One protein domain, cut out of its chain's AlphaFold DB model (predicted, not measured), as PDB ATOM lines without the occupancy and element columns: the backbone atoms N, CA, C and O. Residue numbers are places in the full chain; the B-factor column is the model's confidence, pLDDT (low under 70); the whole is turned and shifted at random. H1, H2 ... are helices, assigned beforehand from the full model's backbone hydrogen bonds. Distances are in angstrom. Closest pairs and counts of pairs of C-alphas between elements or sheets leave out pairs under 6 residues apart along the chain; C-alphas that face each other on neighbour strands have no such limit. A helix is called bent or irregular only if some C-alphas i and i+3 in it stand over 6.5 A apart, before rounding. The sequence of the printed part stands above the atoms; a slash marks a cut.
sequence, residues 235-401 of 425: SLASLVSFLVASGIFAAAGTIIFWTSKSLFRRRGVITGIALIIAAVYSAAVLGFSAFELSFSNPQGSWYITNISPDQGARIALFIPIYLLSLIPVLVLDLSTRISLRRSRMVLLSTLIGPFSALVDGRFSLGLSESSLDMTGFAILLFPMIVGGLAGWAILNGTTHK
ATOM      1  N   SER A 235     558.857 676.634 720.608       72.50
ATOM      2  CA  SER A 235     557.825 676.746 719.580       72.50
ATOM      3  C   SER A 235     557.080 678.080 719.631       72.50
ATOM      4  O   SER A 235     556.566 678.517 718.600       72.50
ATOM      5  N   LEU A 236     557.049 678.761 720.783       81.75
ATOM      6  CA  LEU A 236     556.359 680.036 720.931       81.75
ATOM      7  C   LEU A 236     557.166 681.171 720.298       81.75
ATOM      8  O   LEU A 236     556.597 681.947 719.532       81.75
ATOM      9  N   ALA A 237     558.473 681.258 720.555       82.00
ATOM     10  CA  ALA A 237     559.329 682.290 719.960       82.00
ATOM     11  C   ALA A 237     559.361 682.196 718.422       82.00
ATOM     12  O   ALA A 237     559.225 683.206 717.722       82.00
ATOM     13  N   SER A 238     559.459 680.971 717.897       81.19
ATOM     14  CA  SER A 238     559.417 680.700 716.455       81.19
ATOM     15  C   SER A 238     558.055 681.046 715.847       81.19
ATOM     16  O   SER A 238     557.989 681.714 714.812       81.19
ATOM     17  N   LEU A 239     556.957 680.669 716.516       83.56
ATOM     18  CA  LEU A 239     555.602 681.013 716.086       83.56
ATOM     19  C   LEU A 239     555.382 682.529 716.077       83.56
ATOM     20  O   LEU A 239     554.912 683.071 715.082       83.56
ATOM     21  N   VAL A 240     555.741 683.231 717.154       86.75
ATOM     22  CA  VAL A 240     555.597 684.692 717.250       86.75
ATOM     23  C   VAL A 240     556.394 685.381 716.145       86.75
ATOM     24  O   VAL A 240     555.861 686.263 715.475       86.75
ATOM     25  N   SER A 241     557.627 684.941 715.898       88.38
ATOM     26  CA  SER A 241     558.468 685.468 714.818       88.38
ATOM     27  C   SER A 241     557.815 685.280 713.453       88.38
ATOM     28  O   SER A 241     557.700 686.232 712.684       88.38
ATOM     29  N   PHE A 242     557.283 684.088 713.179       87.94
ATOM     30  CA  PHE A 242     556.565 683.804 711.938       87.94
ATOM     31  C   PHE A 242     555.303 684.673 711.777       87.94
ATOM     32  O   PHE A 242     555.054 685.228 710.703       87.94
ATOM     33  N   LEU A 243     554.530 684.864 712.854       90.44
ATOM     34  CA  LEU A 243     553.341 685.722 712.862       90.44
ATOM     35  C   LEU A 243     553.702 687.195 712.618       90.44
ATOM     36  O   LEU A 243     553.056 687.850 711.798       90.44
ATOM     37  N   VAL A 244     554.746 687.714 713.266       93.00
ATOM     38  CA  VAL A 244     555.223 689.093 713.066       93.00
ATOM     39  C   VAL A 244     555.703 689.296 711.629       93.00
ATOM     40  O   VAL A 244     555.284 690.259 710.981       93.00
ATOM     41  N   ALA A 245     556.498 688.365 711.093       93.38
ATOM     42  CA  ALA A 245     556.981 688.415 709.715       93.38
ATOM     43  C   ALA A 245     555.815 688.464 708.717       93.38
ATOM     44  O   ALA A 245     555.782 689.330 707.842       93.38
ATOM     45  N   SER A 246     554.796 687.615 708.908       94.25
ATOM     46  CA  SER A 246     553.604 687.589 708.048       94.25
ATOM     47  C   SER A 246     552.861 688.933 708.014       94.25
ATOM     48  O   SER A 246     552.430 689.386 706.950       94.25
ATOM     49  N   GLY A 247     552.767 689.617 709.161       96.31
ATOM     50  CA  GLY A 247     552.165 690.944 709.251       96.31
ATOM     51  C   GLY A 247     552.990 692.015 708.539       96.31
ATOM     52  O   GLY A 247     552.424 692.865 707.847       96.31
ATOM     53  N   ILE A 248     554.321 691.953 708.642       96.44
ATOM     54  CA  ILE A 248     555.228 692.870 707.938       96.44
ATOM     55  C   ILE A 248     555.123 692.672 706.421       96.44
ATOM     56  O   ILE A 248     554.961 693.657 705.698       96.44
ATOM     57  N   PHE A 249     555.133 691.430 705.930       97.12
ATOM     58  CA  PHE A 249     555.009 691.144 704.493       97.12
ATOM     59  C   PHE A 249     553.661 691.618 703.940       97.12
ATOM     60  O   PHE A 249     553.602 692.249 702.881       97.12
ATOM     61  N   ALA A 250     552.582 691.407 704.697       97.19
ATOM     62  CA  ALA A 250     551.255 691.901 704.352       97.19
ATOM     63  C   ALA A 250     551.182 693.439 704.305       97.19
ATOM     64  O   ALA A 250     550.565 694.017 703.402       97.19
ATOM     65  N   ALA A 251     551.827 694.121 705.258       97.06
ATOM     66  CA  ALA A 251     551.911 695.577 705.279       97.06
ATOM     67  C   ALA A 251     552.721 696.112 704.092       97.06
ATOM     68  O   ALA A 251     552.261 697.024 703.401       97.06
ATOM     69  N   ALA A 252     553.884 695.515 703.816       97.06
ATOM     70  CA  ALA A 252     554.751 695.867 702.697       97.06
ATOM     71  C   ALA A 252     554.008 695.766 701.360       97.06
ATOM     72  O   ALA A 252     553.921 696.742 700.609       97.06
ATOM     73  N   GLY A 253     553.382 694.619 701.099       96.62
ATOM     74  CA  GLY A 253     552.626 694.401 699.876       96.62
ATOM     75  C   GLY A 253     551.420 695.331 699.735       96.62
ATOM     76  O   GLY A 253     551.176 695.875 698.656       96.62
ATOM     77  N   THR A 254     550.720 695.627 700.833       96.31
ATOM     78  CA  THR A 254     549.596 696.579 700.819       96.31
ATOM     79  C   THR A 254     550.046 698.017 700.552       96.31
ATOM     80  O   THR A 254     549.391 698.738 699.788       96.31
ATOM     81  N   ILE A 255     551.185 698.441 701.113       95.56
ATOM     82  CA  ILE A 255     551.790 699.746 700.815       95.56
ATOM     83  C   ILE A 255     552.082 699.854 699.316       95.56
ATOM     84  O   ILE A 255     551.715 700.843 698.671       95.56
ATOM     85  N   ILE A 256     552.703 698.828 698.735       96.31
ATOM     86  CA  ILE A 256     553.085 698.825 697.321       96.31
ATOM     87  C   ILE A 256     551.859 698.757 696.413       96.31
ATOM     88  O   ILE A 256     551.810 699.477 695.410       96.31
ATOM     89  N   PHE A 257     550.833 697.992 696.784       95.06
ATOM     90  CA  PHE A 257     549.565 697.918 696.061       95.06
ATOM     91  C   PHE A 257     548.928 699.306 695.906       95.06
ATOM     92  O   PHE A 257     548.671 699.770 694.789       95.06
ATOM     93  N   TRP A 258     548.701 700.009 697.019       92.69
ATOM     94  CA  TRP A 258     548.028 701.310 696.994       92.69
ATOM     95  C   TRP A 258     548.903 702.415 696.411       92.69
ATOM     96  O   TRP A 258     548.405 703.261 695.659       92.69
ATOM     97  N   THR A 259     550.212 702.376 696.667       93.12
ATOM     98  CA  THR A 259     551.169 703.282 696.021       93.12
ATOM     99  C   THR A 259     551.099 703.111 694.505       93.12
ATOM    100  O   THR A 259     550.911 704.093 693.786       93.12
ATOM    101  N   SER A 260     551.110 701.874 694.008       93.62
ATOM    102  CA  SER A 260     550.978 701.566 692.582       93.62
ATOM    103  C   SER A 260     549.644 702.034 692.002       93.62
ATOM    104  O   SER A 260     549.643 702.667 690.948       93.62
ATOM    105  N   LYS A 261     548.508 701.818 692.686       90.31
ATOM    106  CA  LYS A 261     547.200 702.341 692.236       90.31
ATOM    107  C   LYS A 261     547.176 703.867 692.158       90.31
ATOM    108  O   LYS A 261     546.617 704.414 691.211       90.31
ATOM    109  N   SER A 262     547.802 704.565 693.106       88.50
ATOM    110  CA  SER A 262     547.905 706.031 693.059       88.50
ATOM    111  C   SER A 262     548.795 706.504 691.902       88.50
ATOM    112  O   SER A 262     548.536 707.523 691.259       88.50
ATOM    113  N   LEU A 263     549.840 705.730 691.600       90.94
ATOM    114  CA  LEU A 263     550.845 706.062 690.608       90.94
ATOM    115  C   LEU A 263     550.527 705.549 689.225       90.94
ATOM    116  O   LEU A 263     551.181 706.018 688.313       90.94
ATOM    117  N   PHE A 264     549.584 704.641 688.992       91.06
ATOM    118  CA  PHE A 264     549.314 704.067 687.673       91.06
ATOM    119  C   PHE A 264     547.819 703.890 687.432       91.06
ATOM    120  O   PHE A 264     547.115 703.248 688.199       91.06
ATOM    121  N   ARG A 265     547.335 704.435 686.308       79.50
ATOM    122  CA  ARG A 265     545.949 704.232 685.845       79.50
ATOM    123  C   ARG A 265     545.760 702.917 685.076       79.50
ATOM    124  O   ARG A 265     544.629 702.552 684.772       79.50
ATOM    125  N   ARG A 266     546.853 702.231 684.722       84.06
ATOM    126  CA  ARG A 266     546.835 700.977 683.953       84.06
ATOM    127  C   ARG A 266     546.621 699.788 684.885       84.06
ATOM    128  O   ARG A 266     547.209 699.739 685.962       84.06
ATOM    129  N   ARG A 267     545.800 698.834 684.447       87.50
ATOM    130  CA  ARG A 267     545.649 697.527 685.102       87.50
ATOM    131  C   ARG A 267     546.875 696.655 684.812       87.50
ATOM    132  O   ARG A 267     547.550 696.884 683.810       87.50
ATOM    133  N   GLY A 268     547.153 695.683 685.676       90.00
ATOM    134  CA  GLY A 268     548.250 694.723 685.505       90.00
ATOM    135  C   GLY A 268     549.608 695.213 686.017       90.00
ATOM    136  O   GLY A 268     550.555 694.435 686.055       90.00
ATOM    137  N   VAL A 269     549.731 696.480 686.432       94.25
ATOM    138  CA  VAL A 269     551.002 697.026 686.938       94.25
ATOM    139  C   VAL A 269     551.397 696.376 688.260       94.25
ATOM    140  O   VAL A 269     552.564 696.056 688.449       94.25
ATOM    141  N   ILE A 270     550.438 696.151 689.158       95.31
ATOM    142  CA  ILE A 270     550.713 695.544 690.466       95.31
ATOM    143  C   ILE A 270     551.094 694.085 690.275       95.31
ATOM    144  O   ILE A 270     552.067 693.621 690.858       95.31
ATOM    145  N   THR A 271     550.368 693.397 689.393       95.75
ATOM    146  CA  THR A 271     550.695 692.022 689.005       95.75
ATOM    147  C   THR A 271     552.101 691.942 688.414       95.75
ATOM    148  O   THR A 271     552.857 691.053 688.774       95.75
ATOM    149  N   GLY A 272     552.487 692.896 687.560       97.06
ATOM    150  CA  GLY A 272     553.839 692.970 687.006       97.06
ATOM    151  C   GLY A 272     554.917 693.184 688.073       97.06
ATOM    152  O   GLY A 272     555.958 692.541 688.018       97.06
ATOM    153  N   ILE A 273     554.659 694.035 689.072       98.06
ATOM    154  CA  ILE A 273     555.565 694.231 690.216       98.06
ATOM    155  C   ILE A 273     555.705 692.926 691.017       98.06
ATOM    156  O   ILE A 273     556.824 692.500 691.290       98.06
ATOM    157  N   ALA A 274     554.587 692.277 691.352       97.69
ATOM    158  CA  ALA A 274     554.588 691.010 692.082       97.69
ATOM    159  C   ALA A 274     555.288 689.892 691.291       97.69
ATOM    160  O   ALA A 274     556.039 689.115 691.865       97.69
ATOM    161  N   LEU A 275     555.109 689.853 689.967       97.81
ATOM    162  CA  LEU A 275     555.775 688.898 689.081       97.81
ATOM    163  C   LEU A 275     557.296 689.087 689.064       97.81
ATOM    164  O   LEU A 275     558.017 688.097 689.070       97.81
ATOM    165  N   ILE A 276     557.794 690.330 689.063       98.25
ATOM    166  CA  ILE A 276     559.240 690.605 689.147       98.25
ATOM    167  C   ILE A 276     559.818 690.000 690.434       98.25
ATOM    168  O   ILE A 276     560.845 689.330 690.393       98.25
ATOM    169  N   ILE A 277     559.138 690.205 691.563       97.00
ATOM    170  CA  ILE A 277     559.552 689.667 692.866       97.00
ATOM    171  C   ILE A 277     559.484 688.139 692.859       97.00
ATOM    172  O   ILE A 277     560.448 687.477 693.235       97.00
ATOM    173  N   ALA A 278     558.380 687.575 692.366       97.12
ATOM    174  CA  ALA A 278     558.195 686.133 692.310       97.12
ATOM    175  C   ALA A 278     559.209 685.439 691.400       97.12
ATOM    176  O   ALA A 278     559.662 684.342 691.718       97.12
ATOM    177  N   ALA A 279     559.618 686.082 690.306       96.81
ATOM    178  CA  ALA A 279     560.687 685.595 689.447       96.81
ATOM    179  C   ALA A 279     562.037 685.577 690.180       96.81
ATOM    180  O   ALA A 279     562.742 684.572 690.122       96.81
ATOM    181  N   VAL A 280     562.371 686.646 690.915       95.50
ATOM    182  CA  VAL A 280     563.591 686.694 691.739       95.50
ATOM    183  C   VAL A 280     563.577 685.594 692.793       95.50
ATOM    184  O   VAL A 280     564.544 684.847 692.891       95.50
ATOM    185  N   TYR A 281     562.486 685.437 693.538       96.50
ATOM    186  CA  TYR A 281     562.395 684.405 694.569       96.50
ATOM    187  C   TYR A 281     562.367 682.989 694.002       96.50
ATOM    188  O   TYR A 281     562.983 682.091 694.569       96.50
ATOM    189  N   SER A 282     561.730 682.779 692.854       97.06
ATOM    190  CA  SER A 282     561.751 681.477 692.185       97.06
ATOM    191  C   SER A 282     563.155 681.106 691.708       97.06
ATOM    192  O   SER A 282     563.508 679.936 691.751       97.06
ATOM    193  N   ALA A 283     563.967 682.080 691.282       95.44
ATOM    194  CA  ALA A 283     565.319 681.834 690.786       95.44
ATOM    195  C   ALA A 283     566.375 681.853 691.906       95.44
ATOM    196  O   ALA A 283     566.977 680.830 692.210       95.44
ATOM    197  N   ALA A 284     566.589 683.013 692.527       93.69
ATOM    198  CA  ALA A 284     567.693 683.276 693.450       93.69
ATOM    199  C   ALA A 284     567.491 682.675 694.848       93.69
ATOM    200  O   ALA A 284     568.444 682.584 695.614       93.69
ATOM    201  N   VAL A 285     566.260 682.281 695.188       95.31
ATOM    202  CA  VAL A 285     565.938 681.716 696.501       95.31
ATOM    203  C   VAL A 285     565.545 680.251 696.375       95.31
ATOM    204  O   VAL A 285     566.339 679.386 696.718       95.31
ATOM    205  N   LEU A 286     564.351 679.962 695.852       96.81
ATOM    206  CA  LEU A 286     563.815 678.601 695.777       96.81
ATOM    207  C   LEU A 286     564.596 677.744 694.777       96.81
ATOM    208  O   LEU A 286     565.010 676.641 695.110       96.81
ATOM    209  N   GLY A 287     564.827 678.255 693.567       96.88
ATOM    210  CA  GLY A 287     565.525 677.534 692.504       96.88
ATOM    211  C   GLY A 287     566.986 677.271 692.842       96.88
ATOM    212  O   GLY A 287     567.448 676.143 692.689       96.88
ATOM    213  N   PHE A 288     567.689 678.278 693.361       96.00
ATOM    214  CA  PHE A 288     569.050 678.112 693.863       96.00
ATOM    215  C   PHE A 288     569.105 677.065 694.981       96.00
ATOM    216  O   PHE A 288     569.887 676.123 694.886       96.00
ATOM    217  N   SER A 289     568.231 677.157 695.991       94.81
ATOM    218  CA  SER A 289     568.221 676.174 697.075       94.81
ATOM    219  C   SER A 289     567.885 674.762 696.594       94.81
ATOM    220  O   SER A 289     568.539 673.808 697.005       94.81
ATOM    221  N   ALA A 290     566.917 674.623 695.687       95.75
ATOM    222  CA  ALA A 290     566.574 673.345 695.078       95.75
ATOM    223  C   ALA A 290     567.760 672.734 694.322       95.75
ATOM    224  O   ALA A 290     568.064 671.559 694.500       95.75
ATOM    225  N   PHE A 291     568.450 673.540 693.510       95.62
ATOM    226  CA  PHE A 291     569.606 673.101 692.738       95.62
ATOM    227  C   PHE A 291     570.737 672.605 693.645       95.62
ATOM    228  O   PHE A 291     571.211 671.482 693.479       95.62
ATOM    229  N   GLU A 292     571.140 673.408 694.626       94.69
ATOM    230  CA  GLU A 292     572.250 673.063 695.518       94.69
ATOM    231  C   GLU A 292     571.952 671.789 696.324       94.69
ATOM    232  O   GLU A 292     572.791 670.893 696.395       94.69
ATOM    233  N   LEU A 293     570.733 671.650 696.861       93.25
ATOM    234  CA  LEU A 293     570.319 670.449 697.597       93.25
ATOM    235  C   LEU A 293     570.264 669.198 696.708       93.25
ATOM    236  O   LEU A 293     570.614 668.109 697.158       93.25
ATOM    237  N   SER A 294     569.829 669.334 695.452       93.12
ATOM    238  CA  SER A 294     569.710 668.204 694.525       93.12
ATOM    239  C   SER A 294     571.035 667.762 693.910       93.12
ATOM    240  O   SER A 294     571.184 666.575 693.624       93.12
ATOM    241  N   PHE A 295     571.978 668.682 693.686       92.19
ATOM    242  CA  PHE A 295     573.160 668.405 692.861       92.19
ATOM    243  C   PHE A 295     574.494 668.664 693.555       92.19
ATOM    244  O   PHE A 295     575.435 667.901 693.340       92.19
ATOM    245  N   SER A 296     574.593 669.708 694.376       89.06
ATOM    246  CA  SER A 296     575.851 670.075 695.036       89.06
ATOM    247  C   SER A 296     576.032 669.399 696.392       89.06
ATOM    248  O   SER A 296     577.165 669.261 696.844       89.06
ATOM    249  N   ASN A 297     574.929 668.981 697.028       85.12
ATOM    250  CA  ASN A 297     574.888 668.352 698.350       85.12
ATOM    251  C   ASN A 297     575.774 669.093 699.376       85.12
ATOM    252  O   ASN A 297     576.803 668.556 699.807       85.12
ATOM    253  N   PRO A 298     575.433 670.353 699.713       87.19
ATOM    254  CA  PRO A 298     576.269 671.167 700.580       87.19
ATOM    255  C   PRO A 298     576.409 670.542 701.973       87.19
ATOM    256  O   PRO A 298     575.620 669.695 702.385       87.19
ATOM    257  N   GLN A 299     577.430 670.968 702.717       83.75
ATOM    258  CA  GLN A 299     577.736 670.397 704.035       83.75
ATOM    259  C   GLN A 299     576.668 670.697 705.098       83.75
ATOM    260  O   GLN A 299     576.675 670.071 706.158       83.75
ATOM    261  N   GLY A 300     575.758 671.636 704.824       81.75
ATOM    262  CA  GLY A 300     574.767 672.102 705.782       81.75
ATOM    263  C   GLY A 300     575.262 673.268 706.607       81.75
ATOM    264  O   GLY A 300     576.412 673.695 706.524       81.75
ATOM    265  N   SER A 301     574.342 673.820 707.384       80.88
ATOM    266  CA  SER A 301     574.541 675.069 708.101       80.88
ATOM    267  C   SER A 301     574.007 674.996 709.526       80.88
ATOM    268  O   SER A 301     573.563 673.966 710.024       80.88
ATOM    269  N   TRP A 302     574.010 676.160 710.158       76.75
ATOM    270  CA  TRP A 302     573.461 676.486 711.462       76.75
ATOM    271  C   TRP A 302     571.933 676.347 711.503       76.75
ATOM    272  O   TRP A 302     571.343 676.335 712.577       76.75
ATOM    273  N   TYR A 303     571.303 676.257 710.328       77.38
ATOM    274  CA  TYR A 303     569.859 676.197 710.147       77.38
ATOM    275  C   TYR A 303     569.382 674.805 709.718       77.38
ATOM    276  O   TYR A 303     568.258 674.424 710.034       77.38
ATOM    277  N   ILE A 304     570.208 674.043 708.989       79.44
ATOM    278  CA  ILE A 304     569.821 672.756 708.394       79.44
ATOM    279  C   ILE A 304     570.995 671.773 708.450       79.44
ATOM    280  O   ILE A 304     572.071 672.056 707.926       79.44
ATOM    281  N   THR A 305     570.759 670.592 709.027       77.31
ATOM    282  CA  THR A 305     571.723 669.472 709.112       77.31
ATOM    283  C   THR A 305     571.375 668.275 708.241       77.31
ATOM    284  O   THR A 305     572.266 667.542 707.825       77.31
ATOM    285  N   ASN A 306     570.094 668.065 707.948       76.62
ATOM    286  CA  ASN A 306     569.620 666.900 707.205       76.62
ATOM    287  C   ASN A 306     569.361 667.269 705.746       76.62
ATOM    288  O   ASN A 306     568.204 667.340 705.345       76.62
ATOM    289  N   ILE A 307     570.419 667.535 704.980       83.44
ATOM    290  CA  ILE A 307     570.324 667.842 703.546       83.44
ATOM    291  C   ILE A 307     570.058 666.567 702.749       83.44
ATOM    292  O   ILE A 307     570.724 665.551 702.950       83.44
ATOM    293  N   SER A 308     569.103 666.618 701.817       89.19
ATOM    294  CA  SER A 308     568.890 665.528 700.866       89.19
ATOM    295  C   SER A 308     568.470 666.008 699.473       89.19
ATOM    296  O   SER A 308     567.779 667.026 699.344       89.19
ATOM    297  N   PRO A 309     568.786 665.232 698.416       91.69
ATOM    298  CA  PRO A 309     568.275 665.507 697.076       91.69
ATOM    299  C   PRO A 309     566.745 665.548 696.999       91.69
ATOM    300  O   PRO A 309     566.192 666.330 696.225       91.69
ATOM    301  N   ASP A 310     566.063 664.763 697.841       91.69
ATOM    302  CA  ASP A 310     564.601 664.746 697.942       91.69
ATOM    303  C   ASP A 310     564.039 666.085 698.435       91.69
ATOM    304  O   ASP A 310     562.990 666.522 697.958       91.69
ATOM    305  N   GLN A 311     564.718 666.765 699.365       90.12
ATOM    306  CA  GLN A 311     564.330 668.119 699.778       90.12
ATOM    307  C   GLN A 311     564.482 669.109 698.625       90.12
ATOM    308  O   GLN A 311     563.569 669.892 698.371       90.12
ATOM    309  N   GLY A 312     565.587 669.029 697.877       93.19
ATOM    310  CA  GLY A 312     565.781 669.852 696.683       93.19
ATOM    311  C   GLY A 312     564.668 669.647 695.651       93.19
ATOM    312  O   GLY A 312     564.077 670.614 695.165       93.19
ATOM    313  N   ALA A 313     564.280 668.391 695.408       93.81
ATOM    314  CA  ALA A 313     563.170 668.053 694.521       93.81
ATOM    315  C   ALA A 313     561.821 668.601 695.025       93.81
ATOM    316  O   ALA A 313     561.033 669.113 694.229       93.81
ATOM    317  N   ARG A 314     561.552 668.552 696.339       93.38
ATOM    318  CA  ARG A 314     560.334 669.134 696.933       93.38
ATOM    319  C   ARG A 314     560.262 670.644 696.727       93.38
ATOM    320  O   ARG A 314     559.221 671.135 696.298       93.38
ATOM    321  N   ILE A 315     561.361 671.364 696.956       95.06
ATOM    322  CA  ILE A 315     561.420 672.815 696.722       95.06
ATOM    323  C   ILE A 315     561.217 673.123 695.232       95.06
ATOM    324  O   ILE A 315     560.438 674.013 694.894       95.06
ATOM    325  N   ALA A 316     561.841 672.361 694.326       95.75
ATOM    326  CA  ALA A 316     561.647 672.531 692.886       95.75
ATOM    327  C   ALA A 316     560.178 672.340 692.468       95.75
ATOM    328  O   ALA A 316     559.625 673.159 691.731       95.75
ATOM    329  N   LEU A 317     559.525 671.287 692.970       95.75
ATOM    330  CA  LEU A 317     558.112 670.996 692.706       95.75
ATOM    331  C   LEU A 317     557.159 672.008 693.356       95.75
ATOM    332  O   LEU A 317     556.025 672.160 692.900       95.75
ATOM    333  N   PHE A 318     557.610 672.730 694.383       96.25
ATOM    334  CA  PHE A 318     556.847 673.805 695.004       96.25
ATOM    335  C   PHE A 318     556.817 675.086 694.155       96.25
ATOM    336  O   PHE A 318     555.835 675.820 694.225       96.25
ATOM    337  N   ILE A 319     557.819 675.355 693.304       96.62
ATOM    338  CA  ILE A 319     557.893 676.603 692.513       96.62
ATOM    339  C   ILE A 319     556.613 676.860 691.687       96.62
ATOM    340  O   ILE A 319     556.063 677.960 691.788       96.62
ATOM    341  N   PRO A 320     556.062 675.896 690.919       96.25
ATOM    342  CA  PRO A 320     554.800 676.107 690.206       96.25
ATOM    343  C   PRO A 320     553.612 676.418 691.125       96.25
ATOM    344  O   PRO A 320     552.756 677.220 690.758       96.25
ATOM    345  N   ILE A 321     553.566 675.813 692.318       94.19
ATOM    346  CA  ILE A 321     552.516 676.049 693.322       94.19
ATOM    347  C   ILE A 321     552.657 677.460 693.893       94.19
ATOM    348  O   ILE A 321     551.677 678.197 693.971       94.19
ATOM    349  N   TYR A 322     553.881 677.866 694.230       95.81
ATOM    350  CA  TYR A 322     554.196 679.210 694.693       95.81
ATOM    351  C   TYR A 322     553.732 680.282 693.700       95.81
ATOM    352  O   TYR A 322     553.102 681.254 694.107       95.81
ATOM    353  N   LEU A 323     553.939 680.084 692.393       95.75
ATOM    354  CA  LEU A 323     553.498 681.041 691.371       95.75
ATOM    355  C   LEU A 323     551.970 681.246 691.335       95.75
ATOM    356  O   LEU A 323     551.508 682.279 690.839       95.75
ATOM    357  N   LEU A 324     551.172 680.333 691.904       94.44
ATOM    358  CA  LEU A 324     549.725 680.523 692.061       94.44
ATOM    359  C   LEU A 324     549.384 681.654 693.046       94.44
ATOM    360  O   LEU A 324     548.287 682.212 692.955       94.44
ATOM    361  N   SER A 325     550.311 682.066 693.922       92.50
ATOM    362  CA  SER A 325     550.125 683.224 694.812       92.50
ATOM    363  C   SER A 325     549.925 684.540 694.048       92.50
ATOM    364  O   SER A 325     549.336 685.489 694.570       92.50
ATOM    365  N   LEU A 326     550.317 684.590 692.768       95.38
ATOM    366  CA  LEU A 326     550.071 685.731 691.886       95.38
ATOM    367  C   LEU A 326     548.613 685.828 691.415       95.38
ATOM    368  O   LEU A 326     548.181 686.917 691.035       95.38
ATOM    369  N   ILE A 327     547.833 684.738 691.440       95.81
ATOM    370  CA  ILE A 327     546.448 684.732 690.936       95.81
ATOM    371  C   ILE A 327     545.556 685.686 691.749       95.81
ATOM    372  O   ILE A 327     544.917 686.550 691.141       95.81
ATOM    373  N   PRO A 328     545.518 685.625 693.096       93.50
ATOM    374  CA  PRO A 328     544.740 686.586 693.875       93.50
ATOM    375  C   PRO A 328     545.201 688.035 693.679       93.50
ATOM    376  O   PRO A 328     544.369 688.939 693.591       93.50
ATOM    377  N   VAL A 329     546.514 688.265 693.541       94.00
ATOM    378  CA  VAL A 329     547.073 689.598 693.260       94.00
ATOM    379  C   VAL A 329     546.588 690.117 691.906       94.00
ATOM    380  O   VAL A 329     546.150 691.264 691.815       94.00
ATOM    381  N   LEU A 330     546.585 689.268 690.875       95.06
ATOM    382  CA  LEU A 330     546.048 689.582 689.552       95.06
ATOM    383  C   LEU A 330     544.560 689.932 689.623       95.06
ATOM    384  O   LEU A 330     544.144 690.973 689.111       95.06
ATOM    385  N   VAL A 331     543.755 689.105 690.292       94.62
ATOM    386  CA  VAL A 331     542.314 689.347 690.452       94.62
ATOM    387  C   VAL A 331     542.060 690.685 691.154       94.62
ATOM    388  O   VAL A 331     541.237 691.481 690.691       94.62
ATOM    389  N   LEU A 332     542.793 690.986 692.228       91.62
ATOM    390  CA  LEU A 332     542.678 692.253 692.955       91.62
ATOM    391  C   LEU A 332     543.154 693.451 692.126       91.62
ATOM    392  O   LEU A 332     542.511 694.505 692.144       91.62
ATOM    393  N   ASP A 333     544.232 693.311 691.356       92.19
ATOM    394  CA  ASP A 333     544.727 694.361 690.466       92.19
ATOM    395  C   ASP A 333     543.706 694.681 689.360       92.19
ATOM    396  O   ASP A 333     543.399 695.851 689.110       92.19
ATOM    397  N   LEU A 334     543.108 693.661 688.738       91.12
ATOM    398  CA  LEU A 334     542.111 693.852 687.683       91.12
ATOM    399  C   LEU A 334     540.778 694.409 688.206       91.12
ATOM    400  O   LEU A 334     540.141 695.212 687.512       91.12
ATOM    401  N   SER A 335     540.358 694.007 689.410       88.44
ATOM    402  CA  SER A 335     539.056 694.371 689.993       88.44
ATOM    403  C   SER A 335     539.060 695.717 690.726       88.44
ATOM    404  O   SER A 335     538.053 696.433 690.716       88.44
ATOM    405  N   THR A 336     540.187 696.115 691.323       85.69
ATOM    406  CA  THR A 336     540.263 697.329 692.146       85.69
ATOM    407  C   THR A 336     540.398 698.590 691.291       85.69
ATOM    408  O   THR A 336     541.377 698.776 690.559       85.69
ATOM    409  N   ARG A 337     539.430 699.507 691.423       77.25
ATOM    410  CA  ARG A 337     539.426 700.832 690.775       77.25
ATOM    411  C   ARG A 337     539.916 701.923 691.736       77.25
ATOM    412  O   ARG A 337     539.784 701.791 692.945       77.25
ATOM    413  N   ILE A 338     540.436 703.026 691.191       66.38
ATOM    414  CA  ILE A 338     540.969 704.159 691.978       66.38
ATOM    415  C   ILE A 338     539.845 704.964 692.667       66.38
ATOM    416  O   ILE A 338     540.066 705.561 693.711       66.38
ATOM    417  N   SER A 339     538.619 704.947 692.134       68.81
ATOM    418  CA  SER A 339     537.491 705.763 692.615       68.81
ATOM    419  C   SER A 339     536.658 705.105 693.730       68.81
ATOM    420  O   SER A 339     535.436 705.269 693.774       68.81
ATOM    421  N   LEU A 340     537.267 704.279 694.581       73.19
ATOM    422  CA  LEU A 340     536.540 703.572 695.638       73.19
ATOM    423  C   LEU A 340     536.333 704.461 696.870       73.19
ATOM    424  O   LEU A 340     537.197 705.248 697.242       73.19
ATOM    425  N   ARG A 341     535.181 704.305 697.541       81.06
ATOM    426  CA  ARG A 341     534.928 704.938 698.846       81.06
ATOM    427  C   ARG A 341     535.956 704.450 699.871       81.06
ATOM    428  O   ARG A 341     536.321 703.274 699.854       81.06
ATOM    429  N   ARG A 342     536.330 705.313 700.822       81.25
ATOM    430  CA  ARG A 342     537.316 705.011 701.880       81.25
ATOM    431  C   ARG A 342     537.030 703.693 702.612       81.25
ATOM    432  O   ARG A 342     537.937 702.888 702.770       81.25
ATOM    433  N   SER A 343     535.772 703.429 702.973       80.94
ATOM    434  CA  SER A 343     535.362 702.176 703.631       80.94
ATOM    435  C   SER A 343     535.660 700.925 702.798       80.94
ATOM    436  O   SER A 343     536.098 699.914 703.337       80.94
ATOM    437  N   ARG A 344     535.499 700.998 701.470       84.75
ATOM    438  CA  ARG A 344     535.853 699.898 700.560       84.75
ATOM    439  C   ARG A 344     537.363 699.725 700.424       84.75
ATOM    440  O   ARG A 344     537.811 698.602 700.263       84.75
ATOM    441  N   MET A 345     538.149 700.800 700.501       84.25
ATOM    442  CA  MET A 345     539.615 700.696 700.487       84.25
ATOM    443  C   MET A 345     540.149 700.022 701.756       84.25
ATOM    444  O   MET A 345     541.044 699.188 701.663       84.25
ATOM    445  N   VAL A 346     539.569 700.334 702.921       86.81
ATOM    446  CA  VAL A 346     539.891 699.653 704.189       86.81
ATOM    447  C   VAL A 346     539.594 698.160 704.076       86.81
ATOM    448  O   VAL A 346     540.479 697.346 704.315       86.81
ATOM    449  N   LEU A 347     538.388 697.805 703.620       88.75
ATOM    450  CA  LEU A 347     537.992 696.408 703.429       88.75
ATOM    451  C   LEU A 347     538.869 695.680 702.401       88.75
ATOM    452  O   LEU A 347     539.219 694.527 702.590       88.75
ATOM    453  N   LEU A 348     539.260 696.329 701.306       90.75
ATOM    454  CA  LEU A 348     540.178 695.702 700.353       90.75
ATOM    455  C   LEU A 348     541.574 695.509 700.944       90.75
ATOM    456  O   LEU A 348     542.246 694.550 700.589       90.75
ATOM    457  N   SER A 349     542.009 696.377 701.856       92.06
ATOM    458  CA  SER A 349     543.330 696.262 702.486       92.06
ATOM    459  C   SER A 349     543.432 695.036 703.395       92.06
ATOM    460  O   SER A 349     544.493 694.422 703.440       92.06
ATOM    461  N   THR A 350     542.333 694.615 704.037       91.56
ATOM    462  CA  THR A 350     542.304 693.347 704.791       91.56
ATOM    463  C   THR A 350     542.465 692.131 703.879       91.56
ATOM    464  O   THR A 350     543.036 691.135 704.304       91.56
ATOM    465  N   LEU A 351     541.992 692.211 702.628       92.12
ATOM    466  CA  LEU A 351     542.129 691.144 701.633       92.12
ATOM    467  C   LEU A 351     543.500 691.155 700.949       92.12
ATOM    468  O   LEU A 351     544.064 690.097 700.695       92.12
ATOM    469  N   ILE A 352     544.044 692.337 700.649       93.94
ATOM    470  CA  ILE A 352     545.353 692.480 699.993       93.94
ATOM    471  C   ILE A 352     546.465 691.924 700.883       93.94
ATOM    472  O   ILE A 352     547.347 691.243 700.365       93.94
ATOM    473  N   GLY A 353     546.406 692.179 702.195       94.69
ATOM    474  CA  GLY A 353     547.425 691.761 703.159       94.69
ATOM    475  C   GLY A 353     547.846 690.294 702.994       94.69
ATOM    476  O   GLY A 353     548.976 690.064 702.555       94.69
ATOM    477  N   PRO A 354     546.947 689.319 703.237       94.31
ATOM    478  CA  PRO A 354     547.258 687.896 703.112       94.31
ATOM    479  C   PRO A 354     547.849 687.491 701.762       94.31
ATOM    480  O   PRO A 354     548.887 686.839 701.708       94.31
ATOM    481  N   PHE A 355     547.248 687.923 700.651       94.25
ATOM    482  CA  PHE A 355     547.741 687.539 699.326       94.25
ATOM    483  C   PHE A 355     549.093 688.156 698.991       94.25
ATOM    484  O   PHE A 355     549.905 687.541 698.311       94.25
ATOM    485  N   SER A 356     549.343 689.368 699.475       93.88
ATOM    486  CA  SER A 356     550.609 690.044 699.247       93.88
ATOM    487  C   SER A 356     551.750 689.470 700.093       93.88
ATOM    488  O   SER A 356     552.886 689.463 699.628       93.88
ATOM    489  N   ALA A 357     551.455 688.917 701.276       95.31
ATOM    490  CA  ALA A 357     552.438 688.186 702.076       95.31
ATOM    491  C   ALA A 357     552.909 686.904 701.365       95.31
ATOM    492  O   ALA A 357     554.099 686.611 701.350       95.31
ATOM    493  N   LEU A 358     551.995 686.197 700.690       94.56
ATOM    494  CA  LEU A 358     552.292 684.984 699.911       94.56
ATOM    495  C   LEU A 358     553.061 685.246 698.602       94.56
ATOM    496  O   LEU A 358     553.481 684.310 697.924       94.56
ATOM    497  N   VAL A 359     553.270 686.507 698.219       96.25
ATOM    498  CA  VAL A 359     554.212 686.832 697.135       96.25
ATOM    499  C   VAL A 359     555.646 686.547 697.579       96.25
ATOM    500  O   VAL A 359     556.515 686.353 696.738       96.25
ATOM    501  N   ASP A 360     555.922 686.476 698.877       96.00
ATOM    502  CA  ASP A 360     557.245 686.137 699.377       96.00
ATOM    503  C   ASP A 360     557.535 684.626 699.290       96.00
ATOM    504  O   ASP A 360     556.769 683.802 699.795       96.00
ATOM    505  N   GLY A 361     558.635 684.254 698.624       92.31
ATOM    506  CA  GLY A 361     558.949 682.854 698.321       92.31
ATOM    507  C   GLY A 361     559.347 682.025 699.542       92.31
ATOM    508  O   GLY A 361     558.836 680.918 699.706       92.31
ATOM    509  N   ARG A 362     560.213 682.553 700.426       92.56
ATOM    510  CA  ARG A 362     560.636 681.815 701.636       92.56
ATOM    511  C   ARG A 362     559.484 681.673 702.613       92.56
ATOM    512  O   ARG A 362     559.292 680.600 703.168       92.56
ATOM    513  N   PHE A 363     558.706 682.742 702.798       93.06
ATOM    514  CA  PHE A 363     557.529 682.703 703.657       93.06
ATOM    515  C   PHE A 363     556.515 681.667 703.171       93.06
ATOM    516  O   PHE A 363     556.011 680.875 703.963       93.06
ATOM    517  N   SER A 364     556.255 681.636 701.861       93.94
ATOM    518  CA  SER A 364     555.324 680.677 701.263       93.94
ATOM    519  C   SER A 364     555.815 679.236 701.382       93.94
ATOM    520  O   SER A 364     555.015 678.357 701.694       93.94
ATOM    521  N   LEU A 365     557.117 678.993 701.179       92.56
ATOM    522  CA  LEU A 365     557.714 677.674 701.392       92.56
ATOM    523  C   LEU A 365     557.575 677.252 702.858       92.56
ATOM    524  O   LEU A 365     557.032 676.185 703.132       92.56
ATOM    525  N   GLY A 366     557.962 678.123 703.797       89.25
ATOM    526  CA  GLY A 366     557.849 677.856 705.232       89.25
ATOM    527  C   GLY A 366     556.410 677.584 705.674       89.25
ATOM    528  O   GLY A 366     556.173 676.686 706.474       89.25
ATOM    529  N   LEU A 367     555.427 678.287 705.100       88.50
ATOM    530  CA  LEU A 367     554.013 677.996 705.323       88.50
ATOM    531  C   LEU A 367     553.615 676.614 704.786       88.50
ATOM    532  O   LEU A 367     552.887 675.892 705.460       88.50
ATOM    533  N   SER A 368     554.084 676.239 703.595       87.25
ATOM    534  CA  SER A 368     553.756 674.946 702.980       87.25
ATOM    535  C   SER A 368     554.353 673.748 703.722       87.25
ATOM    536  O   SER A 368     553.749 672.680 703.747       87.25
ATOM    537  N   GLU A 369     555.517 673.937 704.345       84.38
ATOM    538  CA  GLU A 369     556.197 672.917 705.146       84.38
ATOM    539  C   GLU A 369     555.737 672.918 706.609       84.38
ATOM    540  O   GLU A 369     556.003 671.968 707.348       84.38
ATOM    541  N   SER A 370     555.024 673.964 707.037       78.56
ATOM    542  CA  SER A 370     554.483 674.041 708.387       78.56
ATOM    543  C   SER A 370     553.388 672.995 708.605       78.56
ATOM    544  O   SER A 370     552.500 672.802 707.775       78.56
ATOM    545  N   SER A 371     553.394 672.347 709.769       72.31
ATOM    546  CA  SER A 371     552.348 671.406 710.182       72.31
ATOM    547  C   SER A 371     551.106 672.117 710.742       72.31
ATOM    548  O   SER A 371     550.481 671.611 711.676       72.31
ATOM    549  N   LEU A 372     550.794 673.326 710.258       76.38
ATOM    550  CA  LEU A 372     549.680 674.118 710.774       76.38
ATOM    551  C   LEU A 372     548.352 673.433 710.436       76.38
ATOM    552  O   LEU A 372     548.054 673.143 709.278       76.38
ATOM    553  N   ASP A 373     547.538 673.204 711.463       80.69
ATOM    554  CA  ASP A 373     546.150 672.791 711.308       80.69
ATOM    555  C   ASP A 373     545.272 673.986 710.884       80.69
ATOM    556  O   ASP A 373     545.729 675.126 710.754       80.69
ATOM    557  N   MET A 374     543.971 673.752 710.686       80.19
ATOM    558  CA  MET A 374     543.028 674.821 710.321       80.19
ATOM    559  C   MET A 374     543.015 675.971 711.339       80.19
ATOM    560  O   MET A 374     542.851 677.133 710.958       80.19
ATOM    561  N   THR A 375     543.211 675.661 712.622       82.75
ATOM    562  CA  THR A 375     543.287 676.650 713.702       82.75
ATOM    563  C   THR A 375     544.547 677.502 713.574       82.75
ATOM    564  O   THR A 375     544.467 678.729 713.598       82.75
ATOM    565  N   GLY A 376     545.703 676.871 713.368       81.44
ATOM    566  CA  GLY A 376     546.980 677.538 713.132       81.44
ATOM    567  C   GLY A 376     546.951 678.431 711.893       81.44
ATOM    568  O   GLY A 376     547.408 679.574 711.942       81.44
ATOM    569  N   PHE A 377     546.324 677.969 710.808       80.00
ATOM    570  CA  PHE A 377     546.120 678.788 709.615       80.00
ATOM    571  C   PHE A 377     545.222 680.005 709.895       80.00
ATOM    572  O   PHE A 377     545.528 681.118 709.461       80.00
ATOM    573  N   ALA A 378     544.143 679.839 710.668       83.38
ATOM    574  CA  ALA A 378     543.279 680.951 711.067       83.38
ATOM    575  C   ALA A 378     544.014 681.983 711.944       83.38
ATOM    576  O   ALA A 378     543.831 683.188 711.756       83.38
ATOM    577  N   ILE A 379     544.885 681.527 712.851       86.19
ATOM    578  CA  ILE A 379     545.741 682.399 713.668       86.19
ATOM    579  C   ILE A 379     546.699 683.200 712.780       86.19
ATOM    580  O   ILE A 379     546.873 684.395 713.007       86.19
ATOM    581  N   LEU A 380     547.264 682.586 711.738       86.44
ATOM    582  CA  LEU A 380     548.168 683.252 710.799       86.44
ATOM    583  C   LEU A 380     547.470 684.325 709.944       86.44
ATOM    584  O   LEU A 380     548.082 685.333 709.587       86.44
ATOM    585  N   LEU A 381     546.181 684.163 709.632       90.81
ATOM    586  CA  LEU A 381     545.430 685.176 708.882       90.81
ATOM    587  C   LEU A 381     545.297 686.498 709.646       90.81
ATOM    588  O   LEU A 381     545.277 687.559 709.022       90.81
ATOM    589  N   PHE A 382     545.224 686.458 710.979       93.31
ATOM    590  CA  PHE A 382     545.057 687.656 711.799       93.31
ATOM    591  C   PHE A 382     546.177 688.698 711.602       93.31
ATOM    592  O   PHE A 382     545.857 689.817 711.190       93.31
ATOM    593  N   PRO A 383     547.474 688.390 711.820       94.31
ATOM    594  CA  PRO A 383     548.548 689.353 711.594       94.31
ATOM    595  C   PRO A 383     548.649 689.787 710.130       94.31
ATOM    596  O   PRO A 383     548.959 690.947 709.884       94.31
ATOM    597  N   MET A 384     548.321 688.931 709.157       95.88
ATOM    598  CA  MET A 384     548.287 689.331 707.747       95.88
ATOM    599  C   MET A 384     547.178 690.356 707.450       95.88
ATOM    600  O   MET A 384     547.398 691.336 706.736       95.88
ATOM    601  N   ILE A 385     545.986 690.182 708.025       95.75
ATOM    602  CA  ILE A 385     544.880 691.144 707.915       95.75
ATOM    603  C   ILE A 385     545.246 692.465 708.603       95.75
ATOM    604  O   ILE A 385     545.068 693.541 708.021       95.75
ATOM    605  N   VAL A 386     545.779 692.390 709.826       95.81
ATOM    606  CA  VAL A 386     546.229 693.558 710.596       95.81
ATOM    607  C   VAL A 386     547.351 694.283 709.860       95.81
ATOM    608  O   VAL A 386     547.306 695.505 709.741       95.81
ATOM    609  N   GLY A 387     548.307 693.547 709.297       95.81
ATOM    610  CA  GLY A 387     549.382 694.071 708.461       95.81
ATOM    611  C   GLY A 387     548.844 694.809 707.241       95.81
ATOM    612  O   GLY A 387     549.240 695.946 706.982       95.81
ATOM    613  N   GLY A 388     547.858 694.235 706.546       96.12
ATOM    614  CA  GLY A 388     547.181 694.909 705.437       96.12
ATOM    615  C   GLY A 388     546.530 696.236 705.848       96.12
ATOM    616  O   GLY A 388     546.730 697.271 705.206       96.12
ATOM    617  N   LEU A 389     545.813 696.255 706.975       95.12
ATOM    618  CA  LEU A 389     545.241 697.486 707.535       95.12
ATOM    619  C   LEU A 389     546.312 698.504 707.933       95.12
ATOM    620  O   LEU A 389     546.166 699.691 707.632       95.12
ATOM    621  N   ALA A 390     547.387 698.053 708.578       93.69
ATOM    622  CA  ALA A 390     548.500 698.892 708.996       93.69
ATOM    623  C   ALA A 390     549.192 699.534 707.788       93.69
ATOM    624  O   ALA A 390     549.407 700.745 707.783       93.69
ATOM    625  N   GLY A 391     549.449 698.771 706.722       91.88
ATOM    626  CA  GLY A 391     550.019 699.290 705.479       91.88
ATOM    627  C   GLY A 391     549.159 700.396 704.856       91.88
ATOM    628  O   GLY A 391     549.667 701.454 704.471       91.88
ATOM    629  N   TRP A 392     547.835 700.212 704.831       90.75
ATOM    630  CA  TRP A 392     546.904 701.258 704.396       90.75
ATOM    631  C   TRP A 392     546.890 702.470 705.341       90.75
ATOM    632  O   TRP A 392     546.859 703.615 704.879       90.75
ATOM    633  N   ALA A 393     546.932 702.254 706.656       89.00
ATOM    634  CA  ALA A 393     546.938 703.324 707.650       89.00
ATOM    635  C   ALA A 393     548.212 704.179 707.572       89.00
ATOM    636  O   ALA A 393     548.113 705.405 707.591       89.00
ATOM    637  N   ILE A 394     549.386 703.559 707.400       88.31
ATOM    638  CA  ILE A 394     550.676 704.243 707.209       88.31
ATOM    639  C   ILE A 394     550.607 705.176 705.998       88.31
ATOM    640  O   ILE A 394     550.983 706.347 706.089       88.31
ATOM    641  N   LEU A 395     550.063 704.698 704.874       83.81
ATOM    642  CA  LEU A 395     549.880 705.533 703.688       83.81
ATOM    643  C   LEU A 395     548.937 706.711 703.953       83.81
ATOM    644  O   LEU A 395     549.277 707.841 703.617       83.81
ATOM    645  N   ASN A 396     547.788 706.492 704.597       77.25
ATOM    646  CA  ASN A 396     546.819 707.571 704.826       77.25
ATOM    647  C   ASN A 396     547.250 708.578 705.907       77.25
ATOM    648  O   ASN A 396     546.943 709.768 705.819       77.25
ATOM    649  N   GLY A 397     547.986 708.122 706.921       66.50
ATOM    650  CA  GLY A 397     548.567 708.986 707.949       66.50
ATOM    651  C   GLY A 397     549.691 709.868 707.399       66.50
ATOM    652  O   GLY A 397     549.842 711.017 707.811       66.50
ATOM    653  N   THR A 398     550.440 709.370 706.410       58.78
ATOM    654  CA  THR A 398     551.513 710.124 705.740       58.78
ATOM    655  C   THR A 398     551.012 710.993 704.580       58.78
ATOM    656  O   THR A 398     551.632 712.017 704.270       58.78
ATOM    657  N   THR A 399     549.864 710.681 703.963       47.34
ATOM    658  CA  THR A 399     549.306 711.462 702.839       47.34
ATOM    659  C   THR A 399     548.874 712.874 703.199       47.34
ATOM    660  O   THR A 399     548.975 713.752 702.349       47.34
ATOM    661  N   HIS A 400     548.509 713.152 704.455       41.38
ATOM    662  CA  HIS A 400     548.248 714.531 704.881       41.38
ATOM    663  C   HIS A 400     549.514 715.408 704.942       41.38
ATOM    664  O   HIS A 400     549.392 716.624 705.060       41.38
ATOM    665  N   LYS A 401     550.725 714.832 704.845       42.34
ATOM    666  CA  LYS A 401     551.994 715.578 704.961       42.34
ATOM    667  C   LYS A 401     552.981 715.384 703.798       42.34
ATOM    668  O   LYS A 401     553.857 716.227 703.632       42.34
TER     669      LYS A 401
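This is residues 235 to 401 of the 425 residues of an uncharacterized protein of archaeon 13_2_20CM_2_53_6 (UniProt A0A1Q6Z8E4). H1 and H2 form an uneven V, H1 meeting H2 near its first residues; the bent helix H3, nearly straight, runs side by side with H2 as a long pair, while H6 crosses H1. H4 packs on H1, H6 and the arm H3b, and short H5 sits inside the V on H2. The 167 printed residues hold six named helices, H1 to H6 in order, and no named strand: the class is all helix. The whole is compact, with a radius of gyration of the C-alphas of 17.4 A and spans of 54 by 35 by 30 A.

H1, residues 235 to 263, is 41.8 A long and begins at C-alpha 235, (557.825, 676.746, 719.580). H2, residues 269 to 296, is 37.5 A long. H3, residues 309 to 335, was assigned as one helix by its hydrogen bonds but is bent: C-alphas 317 and 320 are 6.6 A apart. Its arms are H3a, residues 309 to 317, and H3b, residues 320 to 335, 24.1 A long, at a shallow tilt of 21 degrees. H4, residues 342 to 357, is 22.6 A long, with a kink of 33 degrees near residue 351. H5 is residues 361 to 369. H6, residues 374 to 399, is 37.9 A long and ends at C-alpha 399, (549.306, 711.462, 702.839).

H1 touches H6 at a steep tilt of 41 degrees, the same way, closest at the C-alphas of Ala 251 and Gly 391, 4.2 A. H4 touches H1 at Gly 353 and Ala 250, C-alphas 4.0 A apart, and H6 at Gly 353 and Gly 388, 3.9 A. H1 and H2 form a hairpin, touching through residues 256 to 261 of H1 and 269 to 270 of H2. H2 and H3a form a hairpin at a shallow tilt of 16 degrees, with C-alphas 290 and 312 closest at 3.9 A. H5 touches H2, closest at the C-alphas of Tyr 281 and Gly 361, 5.3 A. H2 and H6 are apart. Every O i to N i+4 pair is within hydrogen-bond range in H1, H3a and H5; the counts are 21 of 24 in H2, 6 of 12 in H3b, 9 of 12 in H4 and 19 of 22 in H6.

The outline is only just elongated, and the farthest C-alphas, those of Gln 299 and Arg 341, are 55.2 A apart. The printed part has no cut. The link from H2 to H3 is long, 12 residues, of which 300 to 306 stand free. Residues 338 to 339 and 397 to 401 have pLDDT under 70.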